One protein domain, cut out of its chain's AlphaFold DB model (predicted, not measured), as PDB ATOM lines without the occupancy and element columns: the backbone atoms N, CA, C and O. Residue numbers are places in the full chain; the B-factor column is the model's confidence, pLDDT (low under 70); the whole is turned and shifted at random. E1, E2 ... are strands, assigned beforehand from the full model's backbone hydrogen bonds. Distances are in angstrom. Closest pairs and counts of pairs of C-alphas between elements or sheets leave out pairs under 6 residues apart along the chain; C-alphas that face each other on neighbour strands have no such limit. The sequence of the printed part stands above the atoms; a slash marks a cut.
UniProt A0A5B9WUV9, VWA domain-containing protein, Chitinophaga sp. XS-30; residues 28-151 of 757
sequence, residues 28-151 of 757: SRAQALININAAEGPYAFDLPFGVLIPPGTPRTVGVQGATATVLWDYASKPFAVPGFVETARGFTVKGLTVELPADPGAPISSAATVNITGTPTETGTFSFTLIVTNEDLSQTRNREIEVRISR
ATOM      1  N   SER A  28     -25.575  19.043  10.569       41.00
ATOM      2  CA  SER A  28     -24.726  18.954  11.763       41.00
ATOM      3  C   SER A  28     -25.091  17.680  12.527       41.00
ATOM      4  O   SER A  28     -25.869  17.685  13.480       41.00
ATOM      5  N   ARG A  29     -24.582  16.546  12.037       51.03
ATOM      6  CA  ARG A  29     -24.665  15.253  12.712       51.03
ATOM      7  C   ARG A  29     -24.088  15.446  14.113       51.03
ATOM      8  O   ARG A  29     -22.914  15.780  14.234       51.03
ATOM      9  N   ALA A  30     -24.896  15.260  15.152       58.75
ATOM     10  CA  ALA A  30     -24.431  15.260  16.537       58.75
ATOM     11  C   ALA A  30     -23.627  13.977  16.820       58.75
ATOM     12  O   ALA A  30     -24.062  13.136  17.595       58.75
ATOM     13  N   GLN A  31     -22.502  13.807  16.121       80.88
ATOM     14  CA  GLN A  31     -21.559  12.714  16.298       80.88
ATOM     15  C   GLN A  31     -20.516  13.145  17.329       80.88
ATOM     16  O   GLN A  31     -19.872  14.183  17.171       80.88
ATOM     17  N   ALA A  32     -20.331  12.336  18.369       89.62
ATOM     18  CA  ALA A  32     -19.186  12.483  19.256       89.62
ATOM     19  C   ALA A  32     -17.940  11.953  18.538       89.62
ATOM     20  O   ALA A  32     -18.001  10.930  17.853       89.62
ATOM     21  N   LEU A  33     -16.801  12.619  18.686       91.69
ATOM     22  CA  LEU A  33     -15.524  12.131  18.162       91.69
ATOM     23  C   LEU A  33     -14.598  11.793  19.327       91.69
ATOM     24  O   LEU A  33     -14.747  12.334  20.408       91.69
ATOM     25  N   ILE A  34     -13.663  10.873  19.146       93.44
ATOM     26  CA  ILE A  34     -12.542  10.689  20.065       93.44
ATOM     27  C   ILE A  34     -11.296  11.027  19.268       93.44
ATOM     28  O   ILE A  34     -10.891  10.271  18.382       93.44
ATOM     29  N   ASN A  35     -10.726  12.200  19.526       93.81
ATOM     30  CA  ASN A  35      -9.501  12.627  18.870       93.81
ATOM     31  C   ASN A  35      -8.304  11.925  19.507       93.81
ATOM     32  O   ASN A  35      -7.897  12.258  20.614       93.81
ATOM     33  N   ILE A  36      -7.684  10.983  18.802       92.44
ATOM     34  CA  ILE A  36      -6.575  10.208  19.367       92.44
ATOM     35  C   ILE A  36      -5.345  11.076  19.708       92.44
ATOM     36  O   ILE A  36      -4.526  10.725  20.559       92.44
ATOM     37  N   ASN A  37      -5.226  12.246  19.074       91.88
ATOM     38  CA  ASN A  37      -4.086  13.141  19.244       91.88
ATOM     39  C   ASN A  37      -4.291  14.169  20.359       91.88
ATOM     40  O   ASN A  37      -3.312  14.750  20.827       91.88
ATOM     41  N   ALA A  38      -5.522  14.378  20.828       91.38
ATOM     42  CA  ALA A  38      -5.847  15.412  21.806       91.38
ATOM     43  C   ALA A  38      -6.722  14.856  22.933       91.38
ATOM     44  O   ALA A  38      -7.591  14.026  22.706       91.38
ATOM     45  N   ALA A  39      -6.502  15.314  24.163       86.75
ATOM     46  CA  ALA A  39      -7.464  15.055  25.224       86.75
ATOM     47  C   ALA A  39      -8.712  15.911  24.973       86.75
ATOM     48  O   ALA A  39      -8.602  17.112  24.727       86.75
ATOM     49  N   GLU A  40      -9.884  15.293  25.042       87.81
ATOM     50  CA  GLU A  40     -11.165  15.978  24.921       87.81
ATOM     51  C   GLU A  40     -11.944  15.845  26.225       87.81
ATOM     52  O   GLU A  40     -11.836  14.844  26.934       87.81
ATOM     53  N   GLY A  41     -12.743  16.864  26.536       85.31
ATOM     54  CA  GLY A  41     -13.684  16.783  27.643       85.31
ATOM     55  C   GLY A  41     -14.814  15.773  27.383       85.31
ATOM     56  O   GLY A  41     -14.961  15.258  26.262       85.31
ATOM     57  N   PRO A  42     -15.649  15.521  28.405       89.00
ATOM     58  CA  PRO A  42     -16.854  14.709  28.273       89.00
ATOM     59  C   PRO A  42     -17.740  15.162  27.107       89.00
ATOM     60  O   PRO A  42     -17.740  16.338  26.730       89.00
ATOM     61  N   TYR A  43     -18.487  14.230  26.519       90.25
ATOM     62  CA  TYR A  43     -19.501  14.532  25.507       90.25
ATOM     63  C   TYR A  43     -20.877  14.083  25.988       90.25
ATOM     64  O   TYR A  43     -21.061  12.906  26.293       90.25
ATOM     65  N   ALA A  44     -21.842  15.002  26.005       89.44
ATOM     66  CA  ALA A  44     -23.210  14.720  26.414       89.44
ATOM     67  C   ALA A  44     -24.126  14.455  25.210       89.44
ATOM     68  O   ALA A  44     -24.174  15.227  24.251       89.44
ATOM     69  N   PHE A  45     -24.890  13.368  25.286       90.81
ATOM     70  CA  PHE A  45     -26.026  13.096  24.418       90.81
ATOM     71  C   PHE A  45     -27.328  13.391  25.158       90.81
ATOM     72  O   PHE A  45     -27.706  12.645  26.060       90.81
ATOM     73  N   ASP A  46     -28.062  14.410  24.713       87.31
ATOM     74  CA  ASP A  46     -29.442  14.634  25.146       87.31
ATOM     75  C   ASP A  46     -30.403  13.856  24.240       87.31
ATOM     76  O   ASP A  46     -30.521  14.111  23.030       87.31
ATOM     77  N   LEU A  47     -31.061  12.860  24.830       88.19
ATOM     78  CA  LEU A  47     -31.942  11.918  24.158       88.19
ATOM     79  C   LEU A  47     -33.387  12.078  24.664       88.19
ATOM     80  O   LEU A  47     -33.623  12.123  25.875       88.19
ATOM     81  N   PRO A  48     -34.374  12.139  23.755       86.88
ATOM     82  CA  PRO A  48     -35.773  12.199  24.144       86.88
ATOM     83  C   PRO A  48     -36.265  10.836  24.644       86.88
ATOM     84  O   PRO A  48     -35.979   9.791  24.058       86.88
ATOM     85  N   PHE A  49     -37.041  10.852  25.721       87.62
ATOM     86  CA  PHE A  49     -37.719   9.675  26.253       87.62
ATOM     87  C   PHE A  49     -38.706   9.069  25.241       87.62
ATOM     88  O   PHE A  49     -39.433   9.799  24.570       87.62
ATOM     89  N   GLY A  50     -38.786   7.734  25.169       86.31
ATOM     90  CA  GLY A  50     -39.815   7.023  24.398       86.31
ATOM     91  C   GLY A  50     -39.666   7.087  22.874       86.31
ATOM     92  O   GLY A  50     -40.462   6.482  22.159       86.31
ATOM     93  N   VAL A  51     -38.645   7.773  22.358       87.88
ATOM     94  CA  VAL A  51     -38.377   7.873  20.919       87.88
ATOM     95  C   VAL A  51     -37.359   6.813  20.515       87.88
ATOM     96  O   VAL A  51     -36.268   6.745  21.078       87.88
ATOM     97  N   LEU A  52     -37.700   5.997  19.514       91.56
ATOM     98  CA  LEU A  52     -36.772   5.019  18.952       91.56
ATOM     99  C   LEU A  52     -35.562   5.728  18.327       91.56
ATOM    100  O   LEU A  52     -35.715   6.603  17.474       91.56
ATOM    101  N   ILE A  53     -34.367   5.284  18.703       90.88
ATOM    102  CA  ILE A  53     -33.083   5.661  18.117       90.88
ATOM    103  C   ILE A  53     -32.641   4.512  17.201       90.88
ATOM    104  O   ILE A  53     -32.066   3.527  17.682       90.88
ATOM    105  N   PRO A  54     -32.955   4.571  15.890       88.00
ATOM    106  CA  PRO A  54     -32.601   3.493  14.984       88.00
ATOM    107  C   PRO A  54     -31.082   3.396  14.767       88.00
ATOM    108  O   PRO A  54     -30.372   4.405  14.860       88.00
ATOM    109  N   PRO A  55     -30.573   2.201  14.417       81.00
ATOM    110  CA  PRO A  55     -29.195   2.034  13.970       81.00
ATOM    111  C   PRO A  55     -28.844   2.993  12.823       81.00
ATOM    112  O   PRO A  55     -29.660   3.238  11.936       81.00
ATOM    113  N   GLY A  56     -27.628   3.544  12.837       69.56
ATOM    114  CA  GLY A  56     -27.158   4.482  11.808       69.56
ATOM    115  C   GLY A  56     -27.689   5.917  11.936       69.56
ATOM    116  O   GLY A  56     -27.400   6.750  11.076       69.56
ATOM    117  N   THR A  57     -28.438   6.238  12.996       73.06
ATOM    118  CA  THR A  57     -28.737   7.634  13.359       73.06
ATOM    119  C   THR A  57     -27.490   8.351  13.871       73.06
ATOM    120  O   THR A  57     -26.558   7.698  14.327       73.06
ATOM    121  N   PRO A  58     -27.436   9.697  13.831       66.69
ATOM    122  CA  PRO A  58     -26.235  10.458  14.187       66.69
ATOM    123  C   PRO A  58     -25.779  10.335  15.651       66.69
ATOM    124  O   PRO A  58     -24.817  10.994  16.014       66.69
ATOM    125  N   ARG A  59     -26.417   9.511  16.495       85.06
ATOM    126  CA  ARG A  59     -26.031   9.274  17.896       85.06
ATOM    127  C   ARG A  59     -24.913   8.228  17.993       85.06
ATOM    128  O   ARG A  59     -25.067   7.189  18.629       85.06
ATOM    129  N   THR A  60     -23.804   8.492  17.308       88.12
ATOM    130  CA  THR A  60     -22.636   7.608  17.268       88.12
ATOM    131  C   THR A  60     -21.396   8.280  17.841       88.12
ATOM    132  O   THR A  60     -21.292   9.510  17.873       88.12
ATOM    133  N   VAL A  61     -20.441   7.457  18.281       92.94
ATOM    134  CA  VAL A  61     -19.101   7.905  18.682       92.94
ATOM    135  C   VAL A  61     -18.091   7.397  17.658       92.94
ATOM    136  O   VAL A  61     -17.960   6.190  17.466       92.94
ATOM    137  N   GLY A  62     -17.420   8.310  16.957       93.25
ATOM    138  CA  GLY A  62     -16.364   7.999  15.991       93.25
ATOM    139  C   GLY A  62     -14.968   8.333  16.502       93.25
ATOM    140  O   GLY A  62     -14.801   8.821  17.616       93.25
ATOM    141  N   VAL A  63     -13.960   8.110  15.661       93.75
ATOM    142  CA  VAL A  63     -12.558   8.448  15.947       93.75
ATOM    143  C   VAL A  63     -12.087   9.562  15.019       93.75
ATOM    144  O   VAL A  63     -12.471   9.614  13.851       93.75
ATOM    145  N   GLN A  64     -11.225  10.442  15.524       94.19
ATOM    146  CA  GLN A  64     -10.519  11.436  14.722       94.19
ATOM    147  C   GLN A  64      -9.006  11.321  14.930       94.19
ATOM    148  O   GLN A  64      -8.527  11.104  16.039       94.19
ATOM    149  N   GLY A  65      -8.240  11.499  13.852       90.19
ATOM    150  CA  GLY A  65      -6.778  11.584  13.913       90.19
ATOM    151  C   GLY A  65      -6.045  10.251  14.099       90.19
ATOM    152  O   GLY A  65      -4.828  10.276  14.259       90.19
ATOM    153  N   ALA A  66      -6.758   9.124  14.085       87.44
ATOM    154  CA  ALA A  66      -6.183   7.785  14.177       87.44
ATOM    155  C   ALA A  66      -5.665   7.259  12.836       87.44
ATOM    156  O   ALA A  66      -5.961   7.811  11.772       87.44
ATOM    157  N   THR A  67      -4.896   6.171  12.903       81.00
ATOM    158  CA  THR A  67      -4.480   5.402  11.725       81.00
ATOM    159  C   THR A  67      -5.693   4.725  11.059       81.00
ATOM    160  O   THR A  67      -6.848   4.929  11.445       81.00
ATOM    161  N   ALA A  68      -5.466   3.925  10.013       89.69
ATOM    162  CA  ALA A  68      -6.550   3.209   9.334       89.69
ATOM    163  C   ALA A  68      -7.308   2.232  10.261       89.69
ATOM    164  O   ALA A  68      -8.491   1.985  10.017       89.69
ATOM    165  N   THR A  69      -6.660   1.740  11.325       95.88
ATOM    166  CA  THR A  69      -7.175   0.697  12.224       95.88
ATOM    167  C   THR A  69      -6.992   1.083  13.693       95.88
ATOM    168  O   THR A  69      -5.934   1.564  14.100       95.88
ATOM    169  N   VAL A  70      -8.012   0.833  14.509       96.81
ATOM    170  CA  VAL A  70      -8.038   1.117  15.951       96.81
ATOM    171  C   VAL A  70      -8.592  -0.064  16.743       96.81
ATOM    172  O   VAL A  70      -9.248  -0.946  16.190       96.81
ATOM    173  N   LEU A  71      -8.352  -0.043  18.050       97.19
ATOM    174  CA  LEU A  71      -8.903  -0.942  19.059       97.19
ATOM    175  C   LEU A  71      -9.873  -0.142  19.932       97.19
ATOM    176  O   LEU A  71      -9.508   0.925  20.432       97.19
ATOM    177  N   TRP A  72     -11.085  -0.660  20.126       97.38
ATOM    178  CA  TRP A  72     -12.092  -0.070  21.010       97.38
ATOM    179  C   TRP A  72     -12.223  -0.874  22.300       97.38
ATOM    180  O   TRP A  72     -12.243  -2.104  22.256       97.38
ATOM    181  N   ASP A  73     -12.381  -0.187  23.428       97.25
ATOM    182  CA  ASP A  73     -12.700  -0.807  24.717       97.25
ATOM    183  C   ASP A  73     -13.508   0.154  25.613       97.25
ATOM    184  O   ASP A  73     -13.708   1.325  25.275       97.25
ATOM    185  N   TYR A  74     -13.967  -0.326  26.768       96.62
ATOM    186  CA  TYR A  74     -14.571   0.483  27.823       96.62
ATOM    187  C   TYR A  74     -13.601   0.640  28.998       96.62
ATOM    188  O   TYR A  74     -13.223  -0.335  29.638       96.62
ATOM    189  N   ALA A  75     -13.272   1.881  29.357       94.94
ATOM    190  CA  ALA A  75     -12.601   2.183  30.625       94.94
ATOM    191  C   ALA A  75     -13.567   2.055  31.810       94.94
ATOM    192  O   ALA A  75     -13.160   1.692  32.911       94.94
ATOM    193  N   SER A  76     -14.846   2.377  31.596       93.69
ATOM    194  CA  SER A  76     -15.896   2.229  32.602       93.69
ATOM    195  C   SER A  76     -17.259   1.991  31.957       93.69
ATOM    196  O   SER A  76     -17.520   2.439  30.838       93.69
ATOM    197  N   LYS A  77     -18.132   1.291  32.689       93.44
ATOM    198  CA  LYS A  77     -19.537   1.030  32.343       93.44
ATOM    199  C   LYS A  77     -20.442   1.386  33.532       93.44
ATOM    200  O   LYS A  77     -19.974   1.355  34.676       93.44
ATOM    201  N   PRO A  78     -21.734   1.672  33.305       91.19
ATOM    202  CA  PRO A  78     -22.658   2.116  34.348       91.19
ATOM    203  C   PRO A  78     -23.240   0.950  35.174       91.19
ATOM    204  O   PRO A  78     -24.452   0.842  35.331       91.19
ATOM    205  N   PHE A  79     -22.396   0.076  35.738       86.88
ATOM    206  CA  PHE A  79     -22.830  -1.141  36.457       86.88
ATOM    207  C   PHE A  79     -23.768  -0.884  37.651       86.88
ATOM    208  O   PHE A  79     -24.508  -1.774  38.057       86.88
ATOM    209  N   ALA A  80     -23.713   0.313  38.242       79.00
ATOM    210  CA  ALA A  80     -24.545   0.693  39.383       79.00
ATOM    211  C   ALA A  80     -25.943   1.199  38.980       79.00
ATOM    212  O   ALA A  80     -26.789   1.397  39.851       79.00
ATOM    213  N   VAL A  81     -26.191   1.416  37.685       82.94
ATOM    214  CA  VAL A  81     -27.471   1.941  37.203       82.94
ATOM    215  C   VAL A  81     -28.495   0.803  37.133       82.94
ATOM    216  O   VAL A  81     -28.230  -0.219  36.493       82.94
ATOM    217  N   PRO A  82     -29.682   0.951  37.755       82.19
ATOM    218  CA  PRO A  82     -30.747  -0.042  37.658       82.19
ATOM    219  C   PRO A  82     -31.090  -0.395  36.204       82.19
ATOM    220  O   PRO A  82     -31.156   0.476  35.338       82.19
ATOM    221  N   GLY A  83     -31.307  -1.686  35.935       86.62
ATOM    222  CA  GLY A  83     -31.623  -2.185  34.591       86.62
ATOM    223  C   GLY A  83     -30.415  -2.364  33.663       86.62
ATOM    224  O   GLY A  83     -30.610  -2.610  32.475       86.62
ATOM    225  N   PHE A  84     -29.187  -2.251  34.179       93.81
ATOM    226  CA  PHE A  84     -27.974  -2.584  33.437       93.81
ATOM    227  C   PHE A  84     -27.918  -4.076  33.076       93.81
ATOM    228  O   PHE A  84     -28.070  -4.944  33.938       93.81
ATOM    229  N   VAL A  85     -27.635  -4.370  31.807       96.25
ATOM    230  CA  VAL A  85     -27.412  -5.724  31.290       96.25
ATOM    231  C   VAL A  85     -26.186  -5.713  30.383       96.25
ATOM    232  O   VAL A  85     -26.146  -4.988  29.395       96.25
ATOM    233  N   GLU A  86     -25.185  -6.526  30.706       96.62
ATOM    234  CA  GLU A  86     -23.984  -6.698  29.884       96.62
ATOM    235  C   GLU A  86     -24.324  -7.423  28.566       96.62
ATOM    236  O   GLU A  86     -25.104  -8.379  28.555       96.62
ATOM    237  N   THR A  87     -23.718  -7.001  27.454       95.38
ATOM    238  CA  THR A  87     -23.796  -7.686  26.154       95.38
ATOM    239  C   THR A  87     -22.398  -8.072  25.675       95.38
ATOM    240  O   THR A  87     -21.396  -7.599  26.201       95.38
ATOM    241  N   ALA A  88     -22.299  -8.915  24.640       93.69
ATOM    242  CA  ALA A  88     -21.005  -9.386  24.134       93.69
ATOM    243  C   ALA A  88     -20.042  -8.248  23.729       93.69
ATOM    244  O   ALA A  88     -18.831  -8.394  23.853       93.69
ATOM    245  N   ARG A  89     -20.579  -7.108  23.266       95.12
ATOM    246  CA  ARG A  89     -19.802  -5.953  22.778       95.12
ATOM    247  C   ARG A  89     -20.116  -4.651  23.520       95.12
ATOM    248  O   ARG A  89     -19.785  -3.568  23.035       95.12
ATOM    249  N   GLY A  90     -20.789  -4.715  24.666       95.94
ATOM    250  CA  GLY A  90     -21.242  -3.515  25.362       95.94
ATOM    251  C   GLY A  90     -22.282  -3.791  26.433       95.94
ATOM    252  O   GLY A  90     -22.085  -4.665  27.272       95.94
ATOM    253  N   PHE A  91     -23.351  -2.997  26.451       97.00
ATOM    254  CA  PHE A  91     -24.387  -3.095  27.476       97.00
ATOM    255  C   PHE A  91     -25.720  -2.482  27.034       97.00
ATOM    256  O   PHE A  91     -25.777  -1.655  26.122       97.00
ATOM    257  N   THR A  92     -26.786  -2.848  27.740       96.62
ATOM    258  CA  THR A  92     -28.104  -2.219  27.678       96.62
ATOM    259  C   THR A  92     -28.435  -1.578  29.024       96.62
ATOM    260  O   THR A  92     -28.230  -2.187  30.070       96.62
ATOM    261  N   VAL A  93     -28.951  -0.349  29.012       94.94
ATOM    262  CA  VAL A  93     -29.393   0.382  30.207       94.94
ATOM    263  C   VAL A  93     -30.495   1.374  29.824       94.94
ATOM    264  O   VAL A  93     -30.426   2.003  28.770       94.94
ATOM    265  N   LYS A  94     -31.550   1.501  30.640       92.38
ATOM    266  CA  LYS A  94     -32.699   2.404  30.388       92.38
ATOM    267  C   LYS A  94     -33.323   2.274  28.982       92.38
ATOM    268  O   LYS A  94     -33.800   3.258  28.420       92.38
ATOM    269  N   GLY A  95     -33.308   1.072  28.397       93.88
ATOM    270  CA  GLY A  95     -33.835   0.803  27.049       93.88
ATOM    271  C   GLY A  95     -32.905   1.196  25.892       93.88
ATOM    272  O   GLY A  95     -33.291   1.074  24.728       93.88
ATOM    273  N   LEU A  96     -31.686   1.645  26.198       95.81
ATOM    274  CA  LEU A  96     -30.639   1.950  25.231       95.81
ATOM    275  C   LEU A  96     -29.561   0.877  25.244       95.81
ATOM    276  O   LEU A  96     -29.088   0.488  26.306       95.81
ATOM    277  N   THR A  97     -29.132   0.460  24.062       96.31
ATOM    278  CA  THR A  97     -28.004  -0.439  23.846       96.31
ATOM    279  C   THR A  97     -26.827   0.355  23.293       96.31
ATOM    280  O   THR A  97     -26.958   1.030  22.265       96.31
ATOM    281  N   VAL A  98     -25.689   0.259  23.980       96.31
ATOM    282  CA  VAL A  98     -24.397   0.815  23.568       96.31
ATOM    283  C   VAL A  98     -23.514  -0.344  23.127       96.31
ATOM    284  O   VAL A  98     -23.205  -1.227  23.926       96.31
ATOM    285  N   GLU A  99     -23.119  -0.357  21.856       96.12
ATOM    286  CA  GLU A  99     -22.307  -1.431  21.276       96.12
ATOM    287  C   GLU A  99     -21.065  -0.892  20.575       96.12
ATOM    288  O   GLU A  99     -21.144   0.021  19.745       96.12
ATOM    289  N   LEU A 100     -19.922  -1.514  20.878       96.56
ATOM    290  CA  LEU A 100     -18.686  -1.304  20.137       96.56
ATOM    291  C   LEU A 100     -18.815  -1.849  18.705       96.56
ATOM    292  O   LEU A 100     -19.560  -2.804  18.458       96.56
ATOM    293  N   PRO A 101     -18.070  -1.280  17.743       95.44
ATOM    294  CA  PRO A 101     -18.138  -1.726  16.354       95.44
ATOM    295  C   PRO A 101     -17.549  -3.135  16.127       95.44
ATOM    296  O   PRO A 101     -17.911  -3.786  15.148       95.44
ATOM    297  N   ALA A 102     -16.695  -3.621  17.031       95.81
ATOM    298  CA  ALA A 102     -16.120  -4.970  17.059       95.81
ATOM    299  C   ALA A 102     -16.066  -5.499  18.504       95.81
ATOM    300  O   ALA A 102     -16.458  -4.788  19.433       95.81
ATOM    301  N   ASP A 103     -15.599  -6.734  18.693       96.62
ATOM    302  CA  ASP A 103     -15.314  -7.260  20.032       96.62
ATOM    303  C   ASP A 103     -14.268  -6.374  20.742       96.62
ATOM    304  O   ASP A 103     -13.380  -5.833  20.072       96.62
ATOM    305  N   PRO A 104     -14.353  -6.187  22.076       96.25
ATOM    306  CA  PRO A 104     -13.401  -5.360  22.816       96.25
ATOM    307  C   PRO A 104     -11.943  -5.747  22.525       96.25
ATOM    308  O   PRO A 104     -11.568  -6.916  22.616       96.25
ATOM    309  N   GLY A 105     -11.126  -4.764  22.141       94.12
ATOM    310  CA  GLY A 105      -9.719  -4.966  21.783       94.12
ATOM    311  C   GLY A 105      -9.463  -5.578  20.397       94.12
ATOM    312  O   GLY A 105      -8.303  -5.792  20.052       94.12
ATOM    313  N   ALA A 106     -10.490  -5.846  19.584       96.31
ATOM    314  CA  ALA A 106     -10.304  -6.329  18.216       96.31
ATOM    315  C   ALA A 106      -9.953  -5.178  17.242       96.31
ATOM    316  O   ALA A 106     -10.585  -4.117  17.305       96.31
ATOM    317  N   PRO A 107      -8.999  -5.372  16.306       95.56
ATOM    318  CA  PRO A 107      -8.690  -4.388  15.268       95.56
ATOM    319  C   PRO A 107      -9.871  -4.136  14.331       95.56
ATOM    320  O   PRO A 107     -10.443  -5.066  13.758       95.56
ATOM    321  N   ILE A 108     -10.223  -2.866  14.136       97.00
ATOM    322  CA  ILE A 108     -11.280  -2.442  13.213       97.00
ATOM    323  C   ILE A 108     -10.948  -1.098  12.563       97.00
ATOM    324  O   ILE A 108     -10.192  -0.299  13.105       97.00
ATOM    325  N   SER A 109     -11.529  -0.826  11.390       96.44
ATOM    326  CA  SER A 109     -11.366   0.460  10.709       96.44
ATOM    327  C   SER A 109     -11.720   1.644  11.620       96.44
ATOM    328  O   SER A 109     -12.770   1.638  12.261       96.44
ATOM    329  N   SER A 110     -10.905   2.703  11.603       92.44
ATOM    330  CA  SER A 110     -11.177   3.956  12.332       92.44
ATOM    331  C   SER A 110     -12.422   4.713  11.850       92.44
ATOM    332  O   SER A 110     -12.898   5.614  12.538       92.44
ATOM    333  N   ALA A 111     -12.991   4.326  10.701       92.50
ATOM    334  CA  ALA A 111     -14.285   4.817  10.229       92.50
ATOM    335  C   ALA A 111     -15.485   4.167  10.945       92.50
ATOM    336  O   ALA A 111     -16.608   4.659  10.823       92.50
ATOM    337  N   ALA A 112     -15.269   3.057  11.658       92.75
ATOM    338  CA  ALA A 112     -16.313   2.387  12.415       92.75
ATOM    339  C   ALA A 112     -16.640   3.162  13.699       92.75
ATOM    340  O   ALA A 112     -15.775   3.792  14.309       92.75
ATOM    341  N   THR A 113     -17.903   3.110  14.112       94.00
ATOM    342  CA  THR A 113     -18.416   3.917  15.219       94.00
ATOM    343  C   THR A 113     -19.094   3.065  16.276       94.00
ATOM    344  O   THR A 113     -19.740   2.068  15.952       94.00
ATOM    345  N   VAL A 114     -19.026   3.507  17.530       94.38
ATOM    346  CA  VAL A 114     -19.883   2.995  18.607       94.38
ATOM    347  C   VAL A 114     -21.309   3.468  18.355       94.38
ATOM    348  O   VAL A 114     -21.532   4.653  18.079       94.38
ATOM    349  N   ASN A 115     -22.267   2.548  18.440       92.81
ATOM    350  CA  ASN A 115     -23.680   2.836  18.213       92.81
ATOM    351  C   ASN A 115     -24.427   2.937  19.542       92.81
ATOM    352  O   ASN A 115     -24.300   2.053  20.387       92.81
ATOM    353  N   ILE A 116     -25.247   3.979  19.687       94.31
ATOM    354  CA  ILE A 116     -26.237   4.108  20.760       94.31
ATOM    355  C   ILE A 116     -27.613   3.968  20.110       94.31
ATOM    356  O   ILE A 116     -27.995   4.790  19.278       94.31
ATOM    357  N   THR A 117     -28.340   2.902  20.439       94.94
ATOM    358  CA  THR A 117     -29.611   2.548  19.780       94.94
ATOM    359  C   THR A 117     -30.654   2.082  20.785       94.94
ATOM    360  O   THR A 117     -30.321   1.779  21.924       94.94
ATOM    361  N   GLY A 118     -31.915   2.005  20.367       94.31
ATOM    362  CA  GLY A 118     -33.021   1.530  21.204       94.31
ATOM    363  C   GLY A 118     -34.025   2.630  21.522       94.31
ATOM    364  O   GLY A 118     -33.965   3.718  20.956       94.31
ATOM    365  N   THR A 119     -34.972   2.338  22.405       93.69
ATOM    366  CA  THR A 119     -36.015   3.285  22.813       93.69
ATOM    367  C   THR A 119     -35.839   3.553  24.297       93.69
ATOM    368  O   THR A 119     -36.057   2.630  25.081       93.69
ATOM    369  N   PRO A 120     -35.473   4.778  24.716       91.81
ATOM    370  CA  PRO A 120     -35.334   5.079  26.130       91.81
ATOM    371  C   PRO A 120     -36.636   4.805  26.895       91.81
ATOM    372  O   PRO A 120     -37.667   5.420  26.612       91.81
ATOM    373  N   THR A 121     -36.591   3.886  27.858       89.31
ATOM    374  CA  THR A 121     -37.755   3.447  28.654       89.31
ATOM    375  C   THR A 121     -37.835   4.115  30.019       89.31
ATOM    376  O   THR A 121     -38.864   4.027  30.689       89.31
ATOM    377  N   GLU A 122     -36.781   4.825  30.426       87.44
ATOM    378  CA  GLU A 122     -36.682   5.539  31.700       87.44
ATOM    379  C   GLU A 122     -35.956   6.874  31.527       87.44
ATOM    380  O   GLU A 122     -35.024   6.976  30.737       87.44
ATOM    381  N   THR A 123     -36.345   7.892  32.296       86.56
ATOM    382  CA  THR A 123     -35.600   9.158  32.385       86.56
ATOM    383  C   THR A 123     -34.367   9.027  33.284       86.56
ATOM    384  O   THR A 123     -34.233   8.064  34.047       86.56
ATOM    385  N   GLY A 124     -33.483  10.017  33.226       87.56
ATOM    386  CA  GLY A 124     -32.303  10.153  34.079       87.56
ATOM    387  C   GLY A 124     -31.010  10.183  33.274       87.56
ATOM    388  O   GLY A 124     -31.028  10.211  32.041       87.56
ATOM    389  N   THR A 125     -29.885  10.154  33.979       89.88
ATOM    390  CA  THR A 125     -28.556  10.218  33.366       89.88
ATOM    391  C   THR A 125     -27.698   9.018  33.722       89.88
ATOM    392  O   THR A 125     -27.852   8.434  34.794       89.88
ATOM    393  N   PHE A 126     -26.760   8.687  32.843       91.75
ATOM    394  CA  PHE A 126     -25.657   7.774  33.129       91.75
ATOM    395  C   PHE A 126     -24.429   8.182  32.312       91.75
ATOM    396  O   PHE A 126     -24.570   8.845  31.281       91.75
ATOM    397  N   SER A 127     -23.237   7.768  32.735       92.88
ATOM    398  CA  SER A 127     -22.032   7.881  31.912       92.88
ATOM    399  C   SER A 127     -21.295   6.556  31.750       92.88
ATOM    400  O   SER A 127     -21.517   5.574  32.462       92.88
ATOM    401  N   PHE A 128     -20.441   6.518  30.735       94.50
ATOM    402  CA  PHE A 128     -19.491   5.447  30.467       94.50
ATOM    403  C   PHE A 128     -18.264   6.045  29.788       94.50
ATOM    404  O   PHE A 128     -18.347   7.088  29.144       94.50
ATOM    405  N   THR A 129     -17.112   5.396  29.917       95.81
ATOM    406  CA  THR A 129     -15.875   5.892  29.303       95.81
ATOM    407  C   THR A 129     -15.409   4.924  28.234       95.81
ATOM    408  O   THR A 129     -15.192   3.746  28.514       95.81
ATOM    409  N   LEU A 130     -15.237   5.431  27.017       96.94
ATOM    410  CA  LEU A 130     -14.680   4.686  25.892       96.94
ATOM    411  C   LEU A 130     -13.170   4.886  25.831       96.94
ATOM    412  O   LEU A 130     -12.684   5.984  26.105       96.94
ATOM    413  N   ILE A 131     -12.455   3.838  25.436       96.81
ATOM    414  CA  ILE A 131     -11.027   3.845  25.118       96.81
ATOM    415  C   ILE A 131     -10.875   3.564  23.625       96.81
ATOM    416  O   ILE A 131     -11.476   2.626  23.100       96.81
ATOM    417  N   VAL A 132     -10.035   4.352  22.958       96.56
ATOM    418  CA  VAL A 132      -9.589   4.116  21.586       96.56
ATOM    419  C   VAL A 132      -8.071   4.088  21.559       96.56
ATOM    420  O   VAL A 132      -7.419   5.030  22.016       96.56
ATOM    421  N   THR A 133      -7.509   3.023  20.997       96.62
ATOM    422  CA  THR A 133      -6.061   2.839  20.843       96.62
ATOM    423  C   THR A 133      -5.729   2.597  19.376       96.62
ATOM    424  O   THR A 133      -6.461   1.880  18.699       96.62
ATOM    425  N   ASN A 134      -4.648   3.183  18.856       95.56
ATOM    426  CA  ASN A 134      -4.149   2.805  17.529       95.56
ATOM    427  C   ASN A 134      -3.755   1.321  17.539       95.56
ATOM    428  O   ASN A 134      -3.254   0.826  18.543       95.56
ATOM    429  N   GLU A 135      -3.932   0.614  16.423       93.88
ATOM    430  CA  GLU A 135      -3.545  -0.806  16.330       93.88
ATOM    431  C   GLU A 135      -2.063  -1.052  16.686       93.88
ATOM    432  O   GLU A 135      -1.730  -2.067  17.292       93.88
ATOM    433  N   ASP A 136      -1.181  -0.095  16.385       92.00
ATOM    434  CA  ASP A 136       0.251  -0.141  16.714       92.00
ATOM    435  C   ASP A 136       0.577   0.202  18.183       92.00
ATOM    436  O   ASP A 136       1.748   0.255  18.559       92.00
ATOM    437  N   LEU A 137      -0.446   0.455  19.007       90.25
ATOM    438  CA  LEU A 137      -0.353   0.855  20.414       90.25
ATOM    439  C   LEU A 137       0.421   2.166  20.655       90.25
ATOM    440  O   LEU A 137       0.786   2.473  21.789       90.25
ATOM    441  N   SER A 138       0.658   2.969  19.610       91.81
ATOM    442  CA  SER A 138       1.417   4.226  19.710       91.81
ATOM    443  C   SER A 138       0.706   5.289  20.545       91.81
ATOM    444  O   SER A 138       1.348   6.143  21.161       91.81
ATOM    445  N   GLN A 139      -0.629   5.267  20.543       93.88
ATOM    446  CA  GLN A 139      -1.470   6.253  21.205       93.88
ATOM    447  C   GLN A 139      -2.772   5.614  21.687       93.88
ATOM    448  O   GLN A 139      -3.430   4.886  20.946       93.88
ATOM    449  N   THR A 140      -3.165   5.980  22.905       94.69
ATOM    450  CA  THR A 140      -4.443   5.628  23.527       94.69
ATOM    451  C   THR A 140      -5.121   6.896  24.024       94.69
ATOM    452  O   THR A 140      -4.465   7.784  24.590       94.69
ATOM    453  N   ARG A 141      -6.435   6.991  23.825       95.56
ATOM    454  CA  ARG A 141      -7.266   8.070  24.358       95.56
ATOM    455  C   ARG A 141      -8.558   7.541  24.928       95.56
ATOM    456  O   ARG A 141      -9.148   6.605  24.400       95.56
ATOM    457  N   ASN A 142      -9.004   8.230  25.968       95.12
ATOM    458  CA  ASN A 142     -10.256   7.948  26.631       95.12
ATOM    459  C   ASN A 142     -11.166   9.161  26.480       95.12
ATOM    460  O   ASN A 142     -10.685  10.297  26.539       95.12
ATOM    461  N   ARG A 143     -12.467   8.926  26.331       94.56
ATOM    462  CA  ARG A 143     -13.477   9.984  26.392       94.56
ATOM    463  C   ARG A 143     -14.676   9.502  27.194       94.56
ATOM    464  O   ARG A 143     -15.194   8.413  26.946       94.56
ATOM    465  N   GLU A 144     -15.097  10.312  28.159       93.12
ATOM    466  CA  GLU A 144     -16.341  10.083  28.888       93.12
ATOM    467  C   GLU A 144     -17.525  10.487  28.005       93.12
ATOM    468  O   GLU A 144     -17.554  11.583  27.437       93.12
ATOM    469  N   ILE A 145     -18.488   9.583  27.885       94.50
ATOM    470  CA  ILE A 145     -19.756   9.802  27.210       94.50
ATOM    471  C   ILE A 145     -20.839   9.839  28.274       94.50
ATOM    472  O   ILE A 145     -21.006   8.901  29.052       94.50
ATOM    473  N   GLU A 146     -21.590  10.927  28.283       92.12
ATOM    474  CA  GLU A 146     -22.723  11.134  29.165       92.12
ATOM    475  C   GLU A 146     -23.998  11.020  28.346       92.12
ATOM    476  O   GLU A 146     -24.099  11.544  27.236       92.12
ATOM    477  N   VAL A 147     -24.991  10.341  28.891       91.75
ATOM    478  CA  VAL A 147     -26.291  10.195  28.253       91.75
ATOM    479  C   VAL A 147     -27.335  10.745  29.196       91.75
ATOM    480  O   VAL A 147     -27.439  10.305  30.342       91.75
ATOM    481  N   ARG A 148     -28.125  11.694  28.698       89.62
ATOM    482  CA  ARG A 148     -29.246  12.283  29.419       89.62
ATOM    483  C   ARG A 148     -30.534  11.933  28.712       89.62
ATOM    484  O   ARG A 148     -30.738  12.291  27.556       89.62
ATOM    485  N   ILE A 149     -31.409  11.226  29.413       87.88
ATOM    486  CA  ILE A 149     -32.731  10.877  28.917       87.88
ATOM    487  C   ILE A 149     -33.743  11.722  29.661       87.88
ATOM    488  O   ILE A 149     -33.876  11.631  30.884       87.88
ATOM    489  N   SER A 150     -34.510  12.506  28.920       85.38
ATOM    490  CA  SER A 150     -35.510  13.371  29.522       85.38
ATOM    491  C   SER A 150     -36.825  13.376  28.753       85.38
ATOM    492  O   SER A 150     -36.883  13.034  27.572       85.38
ATOM    493  N   ARG A 151     -37.908  13.704  29.461       86.44
ATOM    494  CA  ARG A 151     -39.239  13.892  28.880       86.44
ATOM    495  C   ARG A 151     -39.490  15.380  28.692       86.44
ATOM    496  O   ARG A 151     -39.239  16.155  29.613       86.44
TER     497      ARG A 151
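AT A GLANCE: This is residues 28 to 151 of the 757 residues of the protein "VWA domain-containing protein" of Chitinophaga sp. XS-30 (UniProt A0A5B9WUV9). The domain is a sandwich of two strongly twisted sheets, only partly face to face: the sheet E1, E3, E9, E7, E6, E5 makes one layer, and the sheet E2, E11, E10, E4, E8, curled like part of a barrel, makes the other. The edge strands E1 and E2 come close at one end of each, and the long hairpin of E10 and E11 runs along the longest axis. The printed part has 124 residues with eleven named strands, E1 to E11 in chain order, and no named helix; the class is all strand. Both sheets are mixed, with their strands side by side in the orders just named. The whole is compact, with a radius of gyration of the C-alphas of 13.8 A and spans of 42 by 31 by 24 A.

HOW THE PARTS SIT: In the larger sheet the edge strand E1, residues 32 to 35, is parallel to E3, residues 60 to 64, at 23 degrees; N 34 and O 62, 2.8 A apart, are within hydrogen-bond range. E3 is antiparallel to E9, residues 114 to 118, with N 114 and O 61 at 2.9 A. The pairing is staggered: E3 pairs with E9 over residues 60 to 61 and with E1 over 61 to 64. E9 is antiparallel to E7, residues 96 to 99, with N 97 and O 117 at 2.8 A. E5, residues 85 to 87, E6, residues 90 to 93, and E7 form a meander, each strand the antiparallel neighbour of the one before; N 92 and O 85 are 2.8 A apart, and N 93 and O 96 2.8 A. In the other sheet the edge strand E2, residues 43 to 48, is parallel to E11, residues 140 to 150, with N 45 and O 146 at 2.8 A. E10, residues 124 to 134, and E11 form a hairpin, antiparallel at 159 degrees, with N 141 and O 132 at 2.8 A. E10 is antiparallel to E4, residues 69 to 76, with N 131 and O 73 at 2.8 A. E4 is antiparallel to the edge strand E8, residues 107 to 109, with N 70 and O 108 at 2.8 A. Between the sheets, the closest C-alphas of E1 and E11 are those of Ile 34 and Arg 143, 6.4 A apart, and those of E1 and E2 are Ala 32 and Tyr 43, 6.6 A apart. E2 and E9 are apart.

IN THESE COORDINATES: E1 begins at C-alpha 32, (-19.186, 12.483, 19.256). E2 is 16.5 A long, E3 13.0 A, E4 22.2 A and E9 13.5 A. E10 is 33.5 A long from C-alpha 124 at (-32.303, 10.153, 34.079). E11 is 32.6 A long and ends at C-alpha 150, (-35.510, 13.371, 29.522).

THE WHOLE: The C-alphas of Asp 136 and Arg 151, the two farthest apart, are 43.6 A apart. The printed part has no cut. The link from E2 to E3, 11 residues, is long. The mean pLDDT of the printed part is 90.5; residues 28 to 30, 56 and 58 are under 70.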